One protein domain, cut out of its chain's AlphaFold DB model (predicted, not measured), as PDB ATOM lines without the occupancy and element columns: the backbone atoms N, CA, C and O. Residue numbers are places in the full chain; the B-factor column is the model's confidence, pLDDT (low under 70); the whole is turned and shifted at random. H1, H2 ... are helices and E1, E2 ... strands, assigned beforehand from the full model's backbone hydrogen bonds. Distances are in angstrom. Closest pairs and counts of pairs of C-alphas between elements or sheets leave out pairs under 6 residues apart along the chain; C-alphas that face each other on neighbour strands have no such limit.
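AT A GLANCE: This is residues 84 to 219 of the 298 residues of the protein "Hypothetical protein" of Alexandrium monilatum (UniProt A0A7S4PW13). Two sheets lie face to face as a sandwich: a larger, twisted sheet of E3, E4, E6, E7 and E8, and a smaller one of E1, E2 and E5 whose strands cross those of the first at 49 degrees. H1 covers the face of the larger sheet that is turned away from the smaller one, and H2 and H3 sit beside each other at one end of the sandwich. The printed part has 136 residues with eight named strands and three named helices, in the order E1 E2 E3 H1 E4 E5 H2 E6 E7 E8 H3, and its class is mixed, helices and strands. The larger sheet is branched at E6, the smaller runs E1 E2 E5, and in both the neighbour strands are antiparallel. The whole is compact, with a radius of gyration of the C-alphas of 15.0 A and spans of 44 by 34 by 23 A.

IN THESE COORDINATES: The larger sheet holds E3, residues 118 to 127, 29.4 A long from C-alpha 118 at (251.564, 151.950, 239.825); E6, residues 185 to 194, 27.7 A; E4, residues 152 to 159, 24.1 A; E7, residues 200 to 205, 14.3 A; and E8, residues 209 to 211. The smaller sheet holds E2, residues 99 to 104, 16.9 A; E5, residues 168 to 173, 16.2 A; and E1, residues 90 to 93, which begins at C-alpha 90 at (272.751, 158.347, 246.417). The helices are H1, residues 138 to 146, 12.3 A; H2, residues 175 to 180; and H3, residues 213 to 219, which ends at C-alpha 219 at (279.424, 168.337, 240.476).

HOW THE PARTS SIT: E6 has E3 on one side and E7 and E8 on the other side, E7 beside residues 189 to 194 and E8 beside residues 185 to 187. Between E3 and E6, N 122 and O 190 are 2.8 A apart, within hydrogen-bond range. E6 and E7 form a hairpin, with N 191 and O 204 at 2.8 A; between E6 and E8, N 187 and O 209 are at 2.8 A. E4 is an edge strand beside E3, with N 121 and O 156 at 2.8 A. In the smaller sheet E1 and E2 form a hairpin, with N 92 and O 100 at 2.8 A, and E2 and E5 have N 101 and O 171 at 2.8 A. The facing parts of the two sheets are 9.1 A centre to centre, their best planes 18 degrees apart. The closest C-alphas of E4 and E5 are those of Ala 154 and Leu 173, 6.0 A. H1 is on the larger sheet at a height of 7.9 A, over E6 and across the strands, at 69 degrees to E6 on the local plane; its closest C-alphas to E7 are those of Ser 138 and Ser 205, 4.7 A. H2 is on the larger sheet at a height of 9.3 A, only just over E3, where 3 of its C-alphas fall. H2 and H3 only just touch, with 3 pairs of C-alphas within 8 A, the closest Thr 179 and Leu 216 at 7.1 A. H3 only grazes the smaller sheet, with residues 215 to 219. In H1 and H3 every O i to N i+4 pair is within hydrogen-bond range; in H2, 1 of 2.

THE WHOLE: The C-alphas farthest apart are those of Ala 111 and Asn 182, 45.4 A. The printed part has no cut. E2 to E3, residues 105 to 117, is the long link. The mean pLDDT of the printed part is 81.9, and it is under 70 at residues 84 to 87, 94 to 97, 110 to 115, 161 to 166 and 175 to 181.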
ATOM      1  N   PRO A  84     259.872 151.580 251.410       64.19
ATOM      2  CA  PRO A  84     261.035 152.058 250.675       64.19
ATOM      3  C   PRO A  84     262.100 150.954 250.662       64.19
ATOM      4  O   PRO A  84     262.142 150.095 251.550       64.19
ATOM      5  N   ALA A  85     262.939 150.934 249.628       66.25
ATOM      6  CA  ALA A  85     264.098 150.053 249.653       66.25
ATOM      7  C   ALA A  85     265.017 150.447 250.823       66.25
ATOM      8  O   ALA A  85     265.053 151.610 251.217       66.25
ATOM      9  N   ALA A  86     265.752 149.481 251.380       62.38
ATOM     10  CA  ALA A  86     266.682 149.741 252.483       62.38
ATOM     11  C   ALA A  86     267.824 150.699 252.087       62.38
ATOM     12  O   ALA A  86     268.458 151.297 252.953       62.38
ATOM     13  N   ASP A  87     268.073 150.850 250.786       67.19
ATOM     14  CA  ASP A  87     269.143 151.685 250.259       67.19
ATOM     15  C   ASP A  87     268.771 153.173 250.314       67.19
ATOM     16  O   ASP A  87     267.698 153.588 249.864       67.19
ATOM     17  N   ALA A  88     269.699 153.984 250.822       75.44
ATOM     18  CA  ALA A  88     269.587 155.437 250.823       75.44
ATOM     19  C   ALA A  88     269.629 156.020 249.400       75.44
ATOM     20  O   ALA A  88     270.155 155.411 248.466       75.44
ATOM     21  N   VAL A  89     269.111 157.239 249.246       84.19
ATOM     22  CA  VAL A  89     269.254 158.018 248.012       84.19
ATOM     23  C   VAL A  89     270.724 158.417 247.841       84.19
ATOM     24  O   VAL A  89     271.303 159.040 248.731       84.19
ATOM     25  N   VAL A  90     271.329 158.081 246.698       87.19
ATOM     26  CA  VAL A  90     272.751 158.347 246.417       87.19
ATOM     27  C   VAL A  90     272.894 159.342 245.262       87.19
ATOM     28  O   VAL A  90     272.357 159.092 244.180       87.19
ATOM     29  N   PRO A  91     273.625 160.456 245.435       87.81
ATOM     30  CA  PRO A  91     273.891 161.387 244.348       87.81
ATOM     31  C   PRO A  91     274.840 160.767 243.312       87.81
ATOM     32  O   PRO A  91     275.785 160.053 243.643       87.81
ATOM     33  N   SER A  92     274.598 161.056 242.038       84.94
ATOM     34  CA  SER A  92     275.385 160.580 240.902       84.94
ATOM     35  C   SER A  92     275.420 161.626 239.789       84.94
ATOM     36  O   SER A  92     274.420 162.283 239.493       84.94
ATOM     37  N   VAL A  93     276.565 161.772 239.125       78.38
ATOM     38  CA  VAL A  93     276.730 162.726 238.019       78.38
ATOM     39  C   VAL A  93     276.539 161.992 236.695       78.38
ATOM     40  O   VAL A  93     277.342 161.132 236.328       78.38
ATOM     41  N   GLY A  94     275.466 162.329 235.979       66.69
ATOM     42  CA  GLY A  94     275.143 161.739 234.684       66.69
ATOM     43  C   GLY A  94     275.981 162.304 233.525       66.69
ATOM     44  O   GLY A  94     276.660 163.329 233.665       66.69
ATOM     45  N   PRO A  95     275.926 161.663 232.341       59.59
ATOM     46  CA  PRO A  95     276.491 162.217 231.112       59.59
ATOM     47  C   PRO A  95     275.917 163.615 230.839       59.59
ATOM     48  O   PRO A  95     274.717 163.838 230.980       59.59
ATOM     49  N   GLY A  96     276.774 164.573 230.478       63.09
ATOM     50  CA  GLY A  96     276.364 165.965 230.253       63.09
ATOM     51  C   GLY A  96     276.288 166.836 231.511       63.09
ATOM     52  O   GLY A  96     275.874 167.985 231.402       63.09
ATOM     53  N   GLY A  97     276.707 166.319 232.673       66.88
ATOM     54  CA  GLY A  97     276.831 167.105 233.902       66.88
ATOM     55  C   GLY A  97     275.564 167.237 234.727       66.88
ATOM     56  O   GLY A  97     275.569 167.938 235.732       66.88
ATOM     57  N   ASN A  98     274.498 166.550 234.325       74.06
ATOM     58  CA  ASN A  98     273.237 166.567 235.045       74.06
ATOM     59  C   ASN A  98     273.364 165.812 236.371       74.06
ATOM     60  O   ASN A  98     273.895 164.700 236.427       74.06
ATOM     61  N   MET A  99     272.834 166.410 237.436       81.12
ATOM     62  CA  MET A  99     272.769 165.781 238.743       81.12
ATOM     63  C   MET A  99     271.622 164.776 238.768       81.12
ATOM     64  O   MET A  99     270.455 165.146 238.652       81.12
ATOM     65  N   SER A 100     271.966 163.508 238.949       87.25
ATOM     66  CA  SER A 100     271.012 162.422 239.129       87.25
ATOM     67  C   SER A 100     271.077 161.875 240.549       87.25
ATOM     68  O   SER A 100     272.120 161.906 241.195       87.25
ATOM     69  N   PHE A 101     269.965 161.350 241.034       89.12
ATOM     70  CA  PHE A 101     269.887 160.659 242.309       89.12
ATOM     71  C   PHE A 101     269.433 159.236 242.052       89.12
ATOM     72  O   PHE A 101     268.385 159.004 241.441       89.12
ATOM     73  N   LEU A 102     270.272 158.302 242.482       90.06
ATOM     74  CA  LEU A 102     270.078 156.875 242.341       90.06
ATOM     75  C   LEU A 102     269.415 156.326 243.597       90.06
ATOM     76  O   LEU A 102     269.858 156.599 244.710       90.06
ATOM     77  N   PHE A 103     268.373 155.529 243.411       89.31
ATOM     78  CA  PHE A 103     267.690 154.834 244.496       89.31
ATOM     79  C   PHE A 103     267.086 153.529 243.984       89.31
ATOM     80  O   PHE A 103     266.746 153.392 242.806       89.31
ATOM     81  N   SER A 104     266.973 152.545 244.866       88.12
ATOM     82  CA  SER A 104     266.331 151.267 244.556       88.12
ATOM     83  C   SER A 104     264.810 151.439 244.577       88.12
ATOM     84  O   SER A 104     264.282 152.151 245.425       88.12
ATOM     85  N   ALA A 105     264.091 150.817 243.641       86.75
ATOM     86  CA  ALA A 105     262.634 150.925 243.579       86.75
ATOM     87  C   ALA A 105     261.947 150.383 244.854       86.75
ATOM     88  O   ALA A 105     262.322 149.337 245.388       86.75
ATOM     89  N   ALA A 106     260.902 151.081 245.314       86.44
ATOM     90  CA  ALA A 106     260.116 150.680 246.484       86.44
ATOM     91  C   ALA A 106     259.438 149.313 246.286       86.44
ATOM     92  O   ALA A 106     259.031 148.953 245.178       86.44
ATOM     93  N   LYS A 107     259.270 148.568 247.383       83.88
ATOM     94  CA  LYS A 107     258.612 147.258 247.392       83.88
ATOM     95  C   LYS A 107     257.195 147.397 247.947       83.88
ATOM     96  O   LYS A 107     256.970 148.035 248.972       83.88
ATOM     97  N   VAL A 108     256.236 146.780 247.264       80.19
ATOM     98  CA  VAL A 108     254.854 146.652 247.748       80.19
ATOM     99  C   VAL A 108     254.719 145.305 248.428       80.19
ATOM    100  O   VAL A 108     255.160 144.297 247.869       80.19
ATOM    101  N   ASN A 109     254.108 145.285 249.610       73.69
ATOM    102  CA  ASN A 109     253.859 144.042 250.324       73.69
ATOM    103  C   ASN A 109     252.986 143.111 249.457       73.69
ATOM    104  O   ASN A 109     251.850 143.440 249.108       73.69
ATOM    105  N   SER A 110     253.533 141.952 249.084       64.81
ATOM    106  CA  SER A 110     252.905 141.002 248.160       64.81
ATOM    107  C   SER A 110     251.598 140.420 248.689       64.81
ATOM    108  O   SER A 110     250.745 140.062 247.882       64.81
ATOM    109  N   ALA A 111     251.403 140.394 250.013       59.94
ATOM    110  CA  ALA A 111     250.169 139.923 250.643       59.94
ATOM    111  C   ALA A 111     248.947 140.823 250.362       59.94
ATOM    112  O   ALA A 111     247.814 140.388 250.533       59.94
ATOM    113  N   ARG A 112     249.159 142.077 249.932       64.31
ATOM    114  CA  ARG A 112     248.094 143.071 249.695       64.31
ATOM    115  C   ARG A 112     248.268 143.817 248.374       64.31
ATOM    116  O   ARG A 112     247.937 144.994 248.280       64.31
ATOM    117  N   ARG A 113     248.844 143.166 247.359       67.06
ATOM    118  CA  ARG A 113     249.110 143.815 246.069       67.06
ATOM    119  C   ARG A 113     247.788 144.241 245.411       67.06
ATOM    120  O   ARG A 113     247.022 143.363 245.017       67.06
ATOM    121  N   PRO A 114     247.526 145.549 245.240       68.25
ATOM    122  CA  PRO A 114     246.354 145.989 244.502       68.25
ATOM    123  C   PRO A 114     246.541 145.621 243.025       68.25
ATOM    124  O   PRO A 114     247.616 145.840 242.454       68.25
ATOM    125  N   GLY A 115     245.513 145.044 242.401       69.50
ATOM    126  CA  GLY A 115     245.511 144.813 240.958       69.50
ATOM    127  C   GLY A 115     245.653 146.144 240.215       69.50
ATOM    128  O   GLY A 115     244.944 147.092 240.522       69.50
ATOM    129  N   ASN A 116     246.584 146.220 239.258       80.12
ATOM    130  CA  ASN A 116     246.827 147.392 238.400       80.12
ATOM    131  C   ASN A 116     247.261 148.694 239.105       80.12
ATOM    132  O   ASN A 116     247.081 149.770 238.546       80.12
ATOM    133  N   ALA A 117     247.888 148.618 240.281       86.38
ATOM    134  CA  ALA A 117     248.532 149.790 240.874       86.38
ATOM    135  C   ALA A 117     249.874 150.152 240.186       86.38
ATOM    136  O   ALA A 117     250.557 149.294 239.606       86.38
ATOM    137  N   SER A 118     250.273 151.421 240.280       89.31
ATOM    138  CA  SER A 118     251.564 151.950 239.825       89.31
ATOM    139  C   SER A 118     252.336 152.607 240.973       89.31
ATOM    140  O   SER A 118     251.776 152.936 242.022       89.31
ATOM    141  N   LEU A 119     253.654 152.743 240.806       89.75
ATOM    142  CA  LEU A 119     254.500 153.495 241.728       89.75
ATOM    143  C   LEU A 119     254.877 154.824 241.095       89.75
ATOM    144  O   LEU A 119     255.470 154.857 240.017       89.75
ATOM    145  N   ARG A 120     254.588 155.907 241.805       92.31
ATOM    146  CA  ARG A 120     255.038 157.251 241.466       92.31
ATOM    147  C   ARG A 120     256.154 157.656 242.416       92.31
ATOM    148  O   ARG A 120     256.038 157.486 243.625       92.31
ATOM    149  N   TYR A 121     257.237 158.188 241.870       92.31
ATOM    150  CA  TYR A 121     258.378 158.688 242.623       92.31
ATOM    151  C   TYR A 121     258.511 160.182 242.384       92.31
ATOM    152  O   TYR A 121     258.586 160.617 241.236       92.31
ATOM    153  N   THR A 122     258.580 160.952 243.463       93.00
ATOM    154  CA  THR A 122     258.861 162.385 243.426       93.00
ATOM    155  C   THR A 122     260.154 162.644 244.185       93.00
ATOM    156  O   THR A 122     260.204 162.485 245.399       93.00
ATOM    157  N   LEU A 123     261.208 163.028 243.477       92.38
ATOM    158  CA  LEU A 123     262.441 163.528 244.074       92.38
ATOM    159  C   LEU A 123     262.221 164.987 244.468       92.38
ATOM    160  O   LEU A 123     261.748 165.754 243.636       92.38
ATOM    161  N   VAL A 124     262.550 165.363 245.700       92.19
ATOM    162  CA  VAL A 124     262.330 166.704 246.255       92.19
ATOM    163  C   VAL A 124     263.607 167.183 246.932       92.19
ATOM    164  O   VAL A 124     264.212 166.447 247.711       92.19
ATOM    165  N   ALA A 125     264.002 168.420 246.643       92.00
ATOM    166  CA  ALA A 125     265.088 169.109 247.329       92.00
ATOM    167  C   ALA A 125     264.531 170.242 248.198       92.00
ATOM    168  O   ALA A 125     263.815 171.110 247.695       92.00
ATOM    169  N   VAL A 126     264.880 170.246 249.484       91.56
ATOM    170  CA  VAL A 126     264.469 171.269 250.457       91.56
ATOM    171  C   VAL A 126     265.694 171.885 251.141       91.56
ATOM    172  O   VAL A 126     266.672 171.173 251.383       91.56
ATOM    173  N   PRO A 127     265.694 173.191 251.458       90.94
ATOM    174  CA  PRO A 127     266.804 173.819 252.166       90.94
ATOM    175  C   PRO A 127     266.983 173.235 253.567       90.94
ATOM    176  O   PRO A 127     266.017 173.088 254.313       90.94
ATOM    177  N   ARG A 128     268.227 172.959 253.972       90.75
ATOM    178  CA  ARG A 128     268.528 172.549 255.358       90.75
ATOM    179  C   ARG A 128     268.342 173.671 256.376       90.75
ATOM    180  O   ARG A 128     268.317 173.403 257.571       90.75
ATOM    181  N   THR A 129     268.261 174.914 255.910       88.69
ATOM    182  CA  THR A 129     268.009 176.088 256.751       88.69
ATOM    183  C   THR A 129     266.603 176.078 257.350       88.69
ATOM    184  O   THR A 129     266.394 176.702 258.389       88.69
ATOM    185  N   ASP A 130     265.652 175.345 256.758       86.81
ATOM    186  CA  ASP A 130     264.334 175.131 257.353       86.81
ATOM    187  C   ASP A 130     264.400 174.037 258.430       86.81
ATOM    188  O   ASP A 130     264.034 172.881 258.216       86.81
ATOM    189  N   ALA A 131     264.889 174.414 259.615       82.19
ATOM    190  CA  ALA A 131     265.045 173.515 260.759       82.19
ATOM    191  C   ALA A 131     263.714 172.974 261.313       82.19
ATOM    192  O   ALA A 131     263.718 172.039 262.112       82.19
ATOM    193  N   ARG A 132     262.577 173.564 260.922       86.69
ATOM    194  CA  ARG A 132     261.250 173.122 261.365       86.69
ATOM    195  C   ARG A 132     260.730 171.980 260.500       86.69
ATOM    196  O   ARG A 132     259.875 171.232 260.951       86.69
ATOM    197  N   LEU A 133     261.214 171.838 259.269       89.12
ATOM    198  CA  LEU A 133     260.755 170.815 258.343       89.12
ATOM    199  C   LEU A 133     261.433 169.468 258.604       89.12
ATOM    200  O   LEU A 133     262.655 169.341 258.505       89.12
ATOM    201  N   ASN A 134     260.642 168.416 258.815       88.38
ATOM    202  CA  ASN A 134     261.195 167.071 258.922       88.38
ATOM    203  C   ASN A 134     261.332 166.408 257.543       88.38
ATOM    204  O   ASN A 134     260.467 165.652 257.093       88.38
ATOM    205  N   ALA A 135     262.464 166.656 256.881       87.62
ATOM    206  CA  ALA A 135     262.752 166.145 255.541       87.62
ATOM    207  C   ALA A 135     262.879 164.610 255.445       87.62
ATOM    208  O   ALA A 135     262.946 164.089 254.333       87.62
ATOM    209  N   ASN A 136     262.913 163.872 256.563       86.38
ATOM    210  CA  ASN A 136     262.974 162.403 256.571       86.38
ATOM    211  C   ASN A 136     261.591 161.735 256.525       86.38
ATOM    212  O   ASN A 136     261.493 160.516 256.377       86.38
ATOM    213  N   THR A 137     260.518 162.517 256.618       87.25
ATOM    214  CA  THR A 137     259.145 162.011 256.724       87.25
ATOM    215  C   THR A 137     258.357 162.252 255.443       87.25
ATOM    216  O   THR A 137     258.558 163.254 254.758       87.25
ATOM    217  N   SER A 138     257.424 161.355 255.112       90.06
ATOM    218  CA  SER A 138     256.537 161.548 253.958       90.06
ATOM    219  C   SER A 138     255.709 162.818 254.111       90.06
ATOM    220  O   SER A 138     255.638 163.610 253.178       90.06
ATOM    221  N   CYS A 139     255.154 163.043 255.301       89.25
ATOM    222  CA  CYS A 139     254.317 164.205 255.556       89.25
ATOM    223  C   CYS A 139     255.121 165.517 255.589       89.25
ATOM    224  O   CYS A 139     254.625 166.538 255.127       89.25
ATOM    225  N   GLY A 140     256.381 165.504 256.043       91.50
ATOM    226  CA  GLY A 140     257.265 166.666 255.943       91.50
ATOM    227  C   GLY A 140     257.594 167.021 254.492       91.50
ATOM    228  O   GLY A 140     257.522 168.183 254.110       91.50
ATOM    229  N   ILE A 141     257.864 166.036 253.631       91.38
ATOM    230  CA  ILE A 141     258.079 166.296 252.195       91.38
ATOM    231  C   ILE A 141     256.808 166.855 251.538       91.38
ATOM    232  O   ILE A 141     256.882 167.800 250.752       91.38
ATOM    233  N   GLU A 142     255.640 166.297 251.859       92.69
ATOM    234  CA  GLU A 142     254.355 166.807 251.371       92.69
ATOM    235  C   GLU A 142     254.097 168.242 251.830       92.69
ATOM    236  O   GLU A 142     253.666 169.074 251.034       92.69
ATOM    237  N   GLU A 143     254.416 168.555 253.085       91.56
ATOM    238  CA  GLU A 143     254.294 169.900 253.637       91.56
ATOM    239  C   GLU A 143     255.220 170.894 252.925       91.56
ATOM    240  O   GLU A 143     254.801 172.005 252.592       91.56
ATOM    241  N   ALA A 144     256.454 170.486 252.616       91.50
ATOM    242  CA  ALA A 144     257.382 171.302 251.840       91.50
ATOM    243  C   ALA A 144     256.858 171.600 250.431       91.50
ATOM    244  O   ALA A 144     256.949 172.739 249.969       91.50
ATOM    245  N   LEU A 145     256.288 170.595 249.760       91.00
ATOM    246  CA  LEU A 145     255.665 170.763 248.446       91.00
ATOM    247  C   LEU A 145     254.438 171.679 248.529       91.00
ATOM    248  O   LEU A 145     254.291 172.579 247.706       91.00
ATOM    249  N   ARG A 146     253.586 171.490 249.544       91.31
ATOM    250  CA  ARG A 146     252.371 172.286 249.772       91.31
ATOM    251  C   ARG A 146     252.680 173.763 250.000       91.31
ATOM    252  O   ARG A 146     251.962 174.618 249.492       91.31
ATOM    253  N   ARG A 147     253.744 174.064 250.748       89.38
ATOM    254  CA  ARG A 147     254.180 175.436 251.057       89.38
ATOM    255  C   ARG A 147     255.059 176.066 249.974       89.38
ATOM    256  O   ARG A 147     255.430 177.226 250.114       89.38
ATOM    257  N   GLY A 148     255.428 175.315 248.934       87.31
ATOM    258  CA  GLY A 148     256.393 175.774 247.932       87.31
ATOM    259  C   GLY A 148     257.805 175.980 248.495       87.31
ATOM    260  O   GLY A 148     258.590 176.720 247.917       87.31
ATOM    261  N   ALA A 149     258.140 175.333 249.615       86.31
ATOM    262  CA  ALA A 149     259.461 175.418 250.245       86.31
ATOM    263  C   ALA A 149     260.519 174.554 249.530       86.31
ATOM    264  O   ALA A 149     261.712 174.647 249.822       86.31
ATOM    265  N   SER A 150     260.100 173.690 248.598       86.44
ATOM    266  CA  SER A 150     261.011 172.898 247.775       86.44
ATOM    267  C   SER A 150     261.695 173.753 246.711       86.44
ATOM    268  O   SER A 150     261.027 174.421 245.925       86.44
ATOM    269  N   VAL A 151     263.016 173.638 246.610       82.38
ATOM    270  CA  VAL A 151     263.832 174.317 245.591       82.38
ATOM    271  C   VAL A 151     263.689 173.638 244.226       82.38
ATOM    272  O   VAL A 151     263.803 174.269 243.179       82.38
ATOM    273  N   GLY A 152     263.409 172.338 244.206       77.50
ATOM    274  CA  GLY A 152     263.188 171.610 242.967       77.50
ATOM    275  C   GLY A 152     262.573 170.245 243.205       77.50
ATOM    276  O   GLY A 152     262.717 169.661 244.282       77.50
ATOM    277  N   PHE A 153     261.904 169.739 242.174       81.94
ATOM    278  CA  PHE A 153     261.388 168.383 242.171       81.94
ATOM    279  C   PHE A 153     261.449 167.749 240.780       81.94
ATOM    280  O   PHE A 153     261.445 168.438 239.762       81.94
ATOM    281  N   ALA A 154     261.492 166.421 240.749       84.19
ATOM    282  CA  ALA A 154     261.401 165.624 239.531       84.19
ATOM    283  C   ALA A 154     260.493 164.418 239.779       84.19
ATOM    284  O   ALA A 154     260.508 163.851 240.871       84.19
ATOM    285  N   ARG A 155     259.702 164.020 238.776       87.94
ATOM    286  CA  ARG A 155     258.755 162.904 238.892       87.94
ATOM    287  C   ARG A 155     259.070 161.801 237.893       87.94
ATOM    288  O   ARG A 155     259.392 162.081 236.743       87.94
ATOM    289  N   ALA A 156     258.923 160.558 238.330       86.38
ATOM    290  CA  ALA A 156     258.870 159.394 237.454       86.38
ATOM    291  C   ALA A 156     257.760 158.449 237.903       86.38
ATOM    292  O   ALA A 156     257.439 158.362 239.086       86.38
ATOM    293  N   GLU A 157     257.218 157.704 236.950       84.31
ATOM    294  CA  GLU A 157     256.247 156.649 237.205       84.31
ATOM    295  C   GLU A 157     256.799 155.313 236.711       84.31
ATOM    296  O   GLU A 157     257.442 155.233 235.662       84.31
ATOM    297  N   ALA A 158     256.581 154.257 237.491       79.19
ATOM    298  CA  ALA A 158     256.982 152.905 237.146       79.19
ATOM    299  C   ALA A 158     255.829 151.920 237.401       79.19
ATOM    300  O   ALA A 158     255.257 151.898 238.496       79.19
ATOM    301  N   PRO A 159     255.503 151.043 236.433       74.44
ATOM    302  CA  PRO A 159     254.506 150.006 236.650       74.44
ATOM    303  C   PRO A 159     255.022 148.950 237.639       74.44
ATOM    304  O   PRO A 159     256.168 148.498 237.551       74.44
ATOM    305  N   LEU A 160     254.142 148.461 238.523       71.31
ATOM    306  CA  LEU A 160     254.470 147.426 239.520       71.31
ATOM    307  C   LEU A 160     254.909 146.082 238.921       71.31
ATOM    308  O   LEU A 160     255.510 145.258 239.614       71.31
ATOM    309  N   ARG A 161     254.598 145.833 237.643       62.31
ATOM    310  CA  ARG A 161     254.862 144.562 236.945       62.31
ATOM    311  C   ARG A 161     256.316 144.368 236.508       62.31
ATOM    312  O   ARG A 161     256.633 143.327 235.933       62.31
ATOM    313  N   SER A 162     257.216 145.315 236.776       55.00
ATOM    314  CA  SER A 162     258.636 145.105 236.492       55.00
ATOM    315  C   SER A 162     259.190 144.001 237.403       55.00
ATOM    316  O   SER A 162     259.443 144.226 238.581       55.00
ATOM    317  N   ARG A 163     259.393 142.791 236.860       54.44
ATOM    318  CA  ARG A 163     259.976 141.618 237.554       54.44
ATOM    319  C   ARG A 163     261.404 141.842 238.091       54.44
ATOM    320  O   ARG A 163     261.990 140.926 238.653       54.44
ATOM    321  N   ARG A 164     261.988 143.032 237.916       55.50
ATOM    322  CA  ARG A 164     263.322 143.383 238.413       55.50
ATOM    323  C   ARG A 164     263.187 144.199 239.693       55.50
ATOM    324  O   ARG A 164     263.168 145.426 239.657       55.50
ATOM    325  N   HIS A 165     263.096 143.495 240.817       54.31
ATOM    326  CA  HIS A 165     263.022 144.087 242.154       54.31
ATOM    327  C   HIS A 165     264.289 144.850 242.579       54.31
ATOM    328  O   HIS A 165     264.222 145.611 243.539       54.31
ATOM    329  N   ASP A 166     265.378 144.734 241.809       61.00
ATOM    330  CA  ASP A 166     266.649 145.442 242.030       61.00
ATOM    331  C   ASP A 166     266.888 146.573 241.016       61.00
ATOM    332  O   ASP A 166     268.017 147.013 240.789       61.00
ATOM    333  N   ARG A 167     265.832 147.047 240.342       74.31
ATOM    334  CA  ARG A 167     265.977 148.155 239.398       74.31
ATOM    335  C   ARG A 167     266.312 149.434 240.168       74.31
ATOM    336  O   ARG A 167     265.453 150.012 240.833       74.31
ATOM    337  N   ARG A 168     267.554 149.895 240.017       82.25
ATOM    338  CA  ARG A 168     267.946 151.257 240.384       82.25
ATOM    339  C   ARG A 168     267.272 152.241 239.435       82.25
ATOM    340  O   ARG A 168     267.336 152.089 238.213       82.25
ATOM    341  N   LEU A 169     266.601 153.224 240.010       86.25
ATOM    342  CA  LEU A 169     266.002 154.352 239.319       86.25
ATOM    343  C   LEU A 169     266.936 155.551 239.447       86.25
ATOM    344  O   LEU A 169     267.637 155.691 240.446       86.25
ATOM    345  N   ALA A 170     266.945 156.393 238.418       88.06
ATOM    346  CA  ALA A 170     267.700 157.633 238.388       88.06
ATOM    347  C   ALA A 170     266.727 158.778 238.111       88.06
ATOM    348  O   ALA A 170     266.071 158.787 237.068       88.06
ATOM    349  N   LEU A 171     266.635 159.730 239.035       88.06
ATOM    350  CA  LEU A 171     265.886 160.968 238.834       88.06
ATOM    351  C   LEU A 171     266.855 162.140 238.753       88.06
ATOM    352  O   LEU A 171     267.769 162.241 239.564       88.06
ATOM    353  N   VAL A 172     266.664 163.009 237.764       86.88
ATOM    354  CA  VAL A 172     267.519 164.178 237.535       86.88
ATOM    355  C   VAL A 172     266.854 165.410 238.130       86.88
ATOM    356  O   VAL A 172     265.725 165.723 237.758       86.88
ATOM    357  N   LEU A 173     267.552 166.119 239.019       82.44
ATOM    358  CA  LEU A 173     267.121 167.446 239.465       82.44
ATOM    359  C   LEU A 173     267.741 168.524 238.563       82.44
ATOM    360  O   LEU A 173     268.947 168.476 238.301       82.44
ATOM    361  N   PRO A 174     266.960 169.520 238.105       74.31
ATOM    362  CA  PRO A 174     267.500 170.640 237.343       74.31
ATOM    363  C   PRO A 174     268.493 171.455 238.190       74.31
ATOM    364  O   PRO A 174     268.112 172.087 239.174       74.31
ATOM    365  N   LEU A 175     269.770 171.471 237.792       68.12
ATOM    366  CA  LEU A 175     270.849 172.187 238.496       68.12
ATOM    367  C   LEU A 175     270.622 173.700 238.599       68.12
ATOM    368  O   LEU A 175     271.066 174.312 239.569       68.12
ATOM    369  N   ALA A 176     269.922 174.295 237.627       67.00
ATOM    370  CA  ALA A 176     269.603 175.724 237.625       67.00
ATOM    371  C   ALA A 176     268.824 176.136 238.884       67.00
ATOM    372  O   ALA A 176     269.107 177.170 239.479       67.00
ATOM    373  N   ASN A 177     267.916 175.276 239.353       67.50
ATOM    374  CA  ASN A 177     267.127 175.557 240.546       67.50
ATOM    375  C   ASN A 177     267.960 175.369 241.822       67.50
ATOM    376  O   ASN A 177     267.823 176.128 242.774       67.50
ATOM    377  N   LEU A 178     268.850 174.371 241.834       68.81
ATOM    378  CA  LEU A 178     269.656 174.017 243.009       68.81
ATOM    379  C   LEU A 178     270.784 175.019 243.282       68.81
ATOM    380  O   LEU A 178     271.077 175.317 244.435       68.81
ATOM    381  N   THR A 179     271.421 175.533 242.229       66.62
ATOM    382  CA  THR A 179     272.526 176.500 242.339       66.62
ATOM    383  C   THR A 179     272.042 177.884 242.763       66.62
ATOM    384  O   THR A 179     272.719 178.538 243.546       66.62
ATOM    385  N   ALA A 180     270.838 178.290 242.352       63.78
ATOM    386  CA  ALA A 180     270.227 179.545 242.791       63.78
ATOM    387  C   ALA A 180     269.976 179.602 244.308       63.78
ATOM    388  O   ALA A 180     269.939 180.685 244.887       63.78
ATOM    389  N   ALA A 181     269.827 178.449 244.967       64.69
ATOM    390  CA  ALA A 181     269.527 178.404 246.392       64.69
ATOM    391  C   ALA A 181     270.726 178.742 247.292       64.69
ATOM    392  O   ALA A 181     270.498 179.079 248.450       64.69
ATOM    393  N   ASN A 182     271.976 178.632 246.806       70.50
ATOM    394  CA  ASN A 182     273.208 178.865 247.584       70.50
ATOM    395  C   ASN A 182     273.187 178.266 249.008       70.50
ATOM    396  O   ASN A 182     273.807 178.784 249.936       70.50
ATOM    397  N   ALA A 183     272.474 177.158 249.190       79.06
ATOM    398  CA  ALA A 183     272.200 176.569 250.489       79.06
ATOM    399  C   ALA A 183     272.477 175.072 250.449       79.06
ATOM    400  O   ALA A 183     272.334 174.416 249.418       79.06
ATOM    401  N   SER A 184     272.864 174.515 251.594       89.50
ATOM    402  CA  SER A 184     272.879 173.066 251.761       89.50
ATOM    403  C   SER A 184     271.448 172.530 251.702       89.50
ATOM    404  O   SER A 184     270.542 173.137 252.281       89.50
ATOM    405  N   LEU A 185     271.249 171.389 251.046       90.81
ATOM    406  CA  LEU A 185     269.937 170.820 250.749       90.81
ATOM    407  C   LEU A 185     269.768 169.435 251.387       90.81
ATOM    408  O   LEU A 185     270.712 168.646 251.475       90.81
ATOM    409  N   TRP A 186     268.544 169.134 251.808       91.94
ATOM    410  CA  TRP A 186     268.066 167.771 251.991       91.94
ATOM    411  C   TRP A 186     267.402 167.316 250.698       91.94
ATOM    412  O   TRP A 186     266.500 167.982 250.192       91.94
ATOM    413  N   VAL A 187     267.839 166.179 250.167       91.69
ATOM    414  CA  VAL A 187     267.251 165.565 248.978       91.69
ATOM    415  C   VAL A 187     266.599 164.256 249.377       91.69
ATOM    416  O   VAL A 187     267.261 163.370 249.907       91.69
ATOM    417  N   ASN A 188     265.304 164.120 249.120       92.56
ATOM    418  CA  ASN A 188     264.559 162.913 249.457       92.56
ATOM    419  C   ASN A 188     263.655 162.485 248.296       92.56
ATOM    420  O   ASN A 188     263.300 163.284 247.433       92.56
ATOM    421  N   VAL A 189     263.294 161.210 248.267       92.56
ATOM    422  CA  VAL A 189     262.337 160.633 247.331       92.56
ATOM    423  C   VAL A 189     261.059 160.293 248.088       92.56
ATOM    424  O   VAL A 189     261.076 159.570 249.080       92.56
ATOM    425  N   LEU A 190     259.933 160.785 247.588       92.25
ATOM    426  CA  LEU A 190     258.596 160.380 247.994       92.25
ATOM    427  C   LEU A 190     258.109 159.293 247.031       92.25
ATOM    428  O   LEU A 190     257.948 159.554 245.840       92.25
ATOM    429  N   ALA A 191     257.896 158.080 247.530       91.62
ATOM    430  CA  ALA A 191     257.251 157.005 246.790       91.62
ATOM    431  C   ALA A 191     255.766 156.944 247.140       91.62
ATOM    432  O   ALA A 191     255.391 156.859 248.308       91.62
ATOM    433  N   GLU A 192     254.927 156.929 246.117       92.31
ATOM    434  CA  GLU A 192     253.480 156.843 246.220       92.31
ATOM    435  C   GLU A 192     252.999 155.602 245.474       92.31
ATOM    436  O   GLU A 192     253.407 155.336 244.343       92.31
ATOM    437  N   LEU A 193     252.122 154.839 246.115       90.12
ATOM    438  CA  LEU A 193     251.384 153.756 245.490       90.12
ATOM    439  C   LEU A 193     250.058 154.319 244.992       90.12
ATOM    440  O   LEU A 193     249.230 154.742 245.799       90.12
ATOM    441  N   ILE A 194     249.869 154.319 243.680       90.94
ATOM    442  CA  ILE A 194     248.671 154.832 243.022       90.94
ATOM    443  C   ILE A 194     247.829 153.643 242.558       90.94
ATOM    444  O   ILE A 194     248.347 152.715 241.937       90.94
ATOM    445  N   GLY A 195     246.550 153.635 242.920       88.38
ATOM    446  CA  GLY A 195     245.575 152.635 242.503       88.38
ATOM    447  C   GLY A 195     245.199 152.775 241.031       88.38
ATOM    448  O   GLY A 195     245.525 153.759 240.371       88.38
ATOM    449  N   SER A 196     244.484 151.783 240.505       87.44
ATOM    450  CA  SER A 196     243.991 151.805 239.121       87.44
ATOM    451  C   SER A 196     242.979 152.923 238.848       87.44
ATOM    452  O   SER A 196     242.768 153.299 237.703       87.44
ATOM    453  N   ASP A 197     242.344 153.430 239.901       88.81
ATOM    454  CA  ASP A 197     241.424 154.569 239.922       88.81
ATOM    455  C   ASP A 197     242.145 155.927 240.027       88.81
ATOM    456  O   ASP A 197     241.499 156.971 240.098       88.81
ATOM    457  N   GLY A 198     243.482 155.928 240.064       87.06
ATOM    458  CA  GLY A 198     244.292 157.125 240.279       87.06
ATOM    459  C   GLY A 198     244.353 157.582 241.739       87.06
ATOM    460  O   GLY A 198     245.043 158.560 242.035       87.06
ATOM    461  N   GLN A 199     243.682 156.887 242.665       90.00
ATOM    462  CA  GLN A 199     243.711 157.234 244.082       90.00
ATOM    463  C   GLN A 199     245.036 156.835 244.719       90.00
ATOM    464  O   GLN A 199     245.651 155.820 244.386       90.00
ATOM    465  N   ARG A 200     245.488 157.633 245.684       88.88
ATOM    466  CA  ARG A 200     246.713 157.338 246.422       88.88
ATOM    467  C   ARG A 200     246.429 156.337 247.537       88.88
ATOM    468  O   ARG A 200     245.776 156.666 248.519       88.88
ATOM    469  N   LEU A 201     246.977 155.135 247.399       87.62
ATOM    470  CA  LEU A 201     246.781 154.024 248.333       87.62
ATOM    471  C   LEU A 201     247.787 154.032 249.487       87.62
ATOM    472  O   LEU A 201     247.470 153.607 250.593       87.62
ATOM    473  N   ALA A 202     249.021 154.473 249.233       87.25
ATOM    474  CA  ALA A 202     250.055 154.595 250.257       87.25
ATOM    475  C   ALA A 202     251.132 155.597 249.839       87.25
ATOM    476  O   ALA A 202     251.354 155.823 248.651       87.25
ATOM    477  N   VAL A 203     251.842 156.148 250.823       89.00
ATOM    478  CA  VAL A 203     252.983 157.043 250.614       89.00
ATOM    479  C   VAL A 203     254.097 156.721 251.607       89.00
ATOM    480  O   VAL A 203     253.829 156.388 252.763       89.00
ATOM    481  N   ARG A 204     255.352 156.778 251.155       88.81
ATOM    482  CA  ARG A 204     256.550 156.613 251.987       88.81
ATOM    483  C   ARG A 204     257.691 157.489 251.487       88.81
ATOM    484  O   ARG A 204     257.883 157.629 250.284       88.81
ATOM    485  N   SER A 205     258.464 158.035 252.417       88.94
ATOM    486  CA  SER A 205     259.735 158.702 252.140       88.94
ATOM    487  C   SER A 205     260.895 157.707 252.186       88.94
ATOM    488  O   SER A 205     260.833 156.694 252.888       88.94
ATOM    489  N   TYR A 206     261.957 158.001 251.441       89.81
ATOM    490  CA  TYR A 206     263.273 157.402 251.660       89.81
ATOM    491  C   TYR A 206     263.996 158.159 252.784       89.81
ATOM    492  O   TYR A 206     263.466 159.115 253.359       89.81
ATOM    493  N   SER A 207     265.213 157.740 253.123       86.50
ATOM    494  CA  SER A 207     266.095 158.552 253.959       86.50
ATOM    495  C   SER A 207     266.595 159.766 253.175       86.50
ATOM    496  O   SER A 207     266.988 159.649 252.008       86.50
ATOM    497  N   ALA A 208     266.577 160.942 253.807       87.69
ATOM    498  CA  ALA A 208     267.065 162.151 253.166       87.69
ATOM    499  C   ALA A 208     268.588 162.085 252.991       87.69
ATOM    500  O   ALA A 208     269.340 161.810 253.927       87.69
ATOM    501  N   CYS A 209     269.046 162.384 251.782       90.31
ATOM    502  CA  CYS A 209     270.447 162.579 251.464       90.31
ATOM    503  C   CYS A 209     270.838 164.036 251.713       90.31
ATOM    504  O   CYS A 209     270.122 164.974 251.353       90.31
ATOM    505  N   GLY A 210     271.993 164.222 252.336       89.81
ATOM    506  CA  GLY A 210     272.588 165.525 252.544       89.81
ATOM    507  C   GLY A 210     273.423 165.991 251.373       89.81
ATOM    508  O   GLY A 210     274.359 165.292 251.004       89.81
ATOM    509  N   VAL A 211     273.151 167.186 250.855       88.69
ATOM    510  CA  VAL A 211     273.955 167.787 249.789       88.69
ATOM    511  C   VAL A 211     274.471 169.147 250.245       88.69
ATOM    512  O   VAL A 211     273.684 170.035 250.579       88.69
ATOM    513  N   SER A 212     275.791 169.321 250.285       88.88
ATOM    514  CA  SER A 212     276.400 170.616 250.599       88.88
ATOM    515  C   SER A 212     276.509 171.505 249.356       88.88
ATOM    516  O   SER A 212     276.482 171.030 248.220       88.88
ATOM    517  N   THR A 213     276.669 172.811 249.560       83.69
ATOM    518  CA  THR A 213     276.951 173.759 248.470       83.69
ATOM    519  C   THR A 213     278.246 173.410 247.736       83.69
ATOM    520  O   THR A 213     278.289 173.475 246.509       83.69
ATOM    521  N   GLY A 214     279.276 172.964 248.463       82.56
ATOM    522  CA  GLY A 214     280.529 172.481 247.880       82.56
ATOM    523  C   GLY A 214     280.323 171.278 246.956       82.56
ATOM    524  O   GLY A 214     280.879 171.248 245.857       82.56
ATOM    525  N   ASP A 215     279.457 170.337 247.344       83.38
ATOM    526  CA  ASP A 215     279.111 169.189 246.500       83.38
ATOM    527  C   ASP A 215     278.444 169.654 245.198       83.38
ATOM    528  O   ASP A 215     278.889 169.258 244.118       83.38
ATOM    529  N   LEU A 216     277.457 170.561 245.285       80.44
ATOM    530  CA  LEU A 216     276.766 171.145 244.124       80.44
ATOM    531  C   LEU A 216     277.748 171.775 243.128       80.44
ATOM    532  O   LEU A 216     277.688 171.475 241.933       80.44
ATOM    533  N   VAL A 217     278.669 172.609 243.620       80.75
ATOM    534  CA  VAL A 217     279.683 173.287 242.796       80.75
ATOM    535  C   VAL A 217     280.643 172.274 242.173       80.75
ATOM    536  O   VAL A 217     280.904 172.325 240.968       80.75
ATOM    537  N   SER A 218     281.129 171.308 242.959       81.31
ATOM    538  CA  SER A 218     282.056 170.281 242.471       81.31
ATOM    539  C   SER A 218     281.438 169.426 241.359       81.31
ATOM    540  O   SER A 218     282.111 169.053 240.394       81.31
ATOM    541  N   TRP A 219     280.144 169.130 241.461       77.00
ATOM    542  CA  TRP A 219     279.424 168.337 240.476       77.00
ATOM    543  C   TRP A 219     279.106 169.136 239.214       77.00
ATOM    544  O   TRP A 219     279.290 168.608 238.116       77.00
TER     545      TRP A 219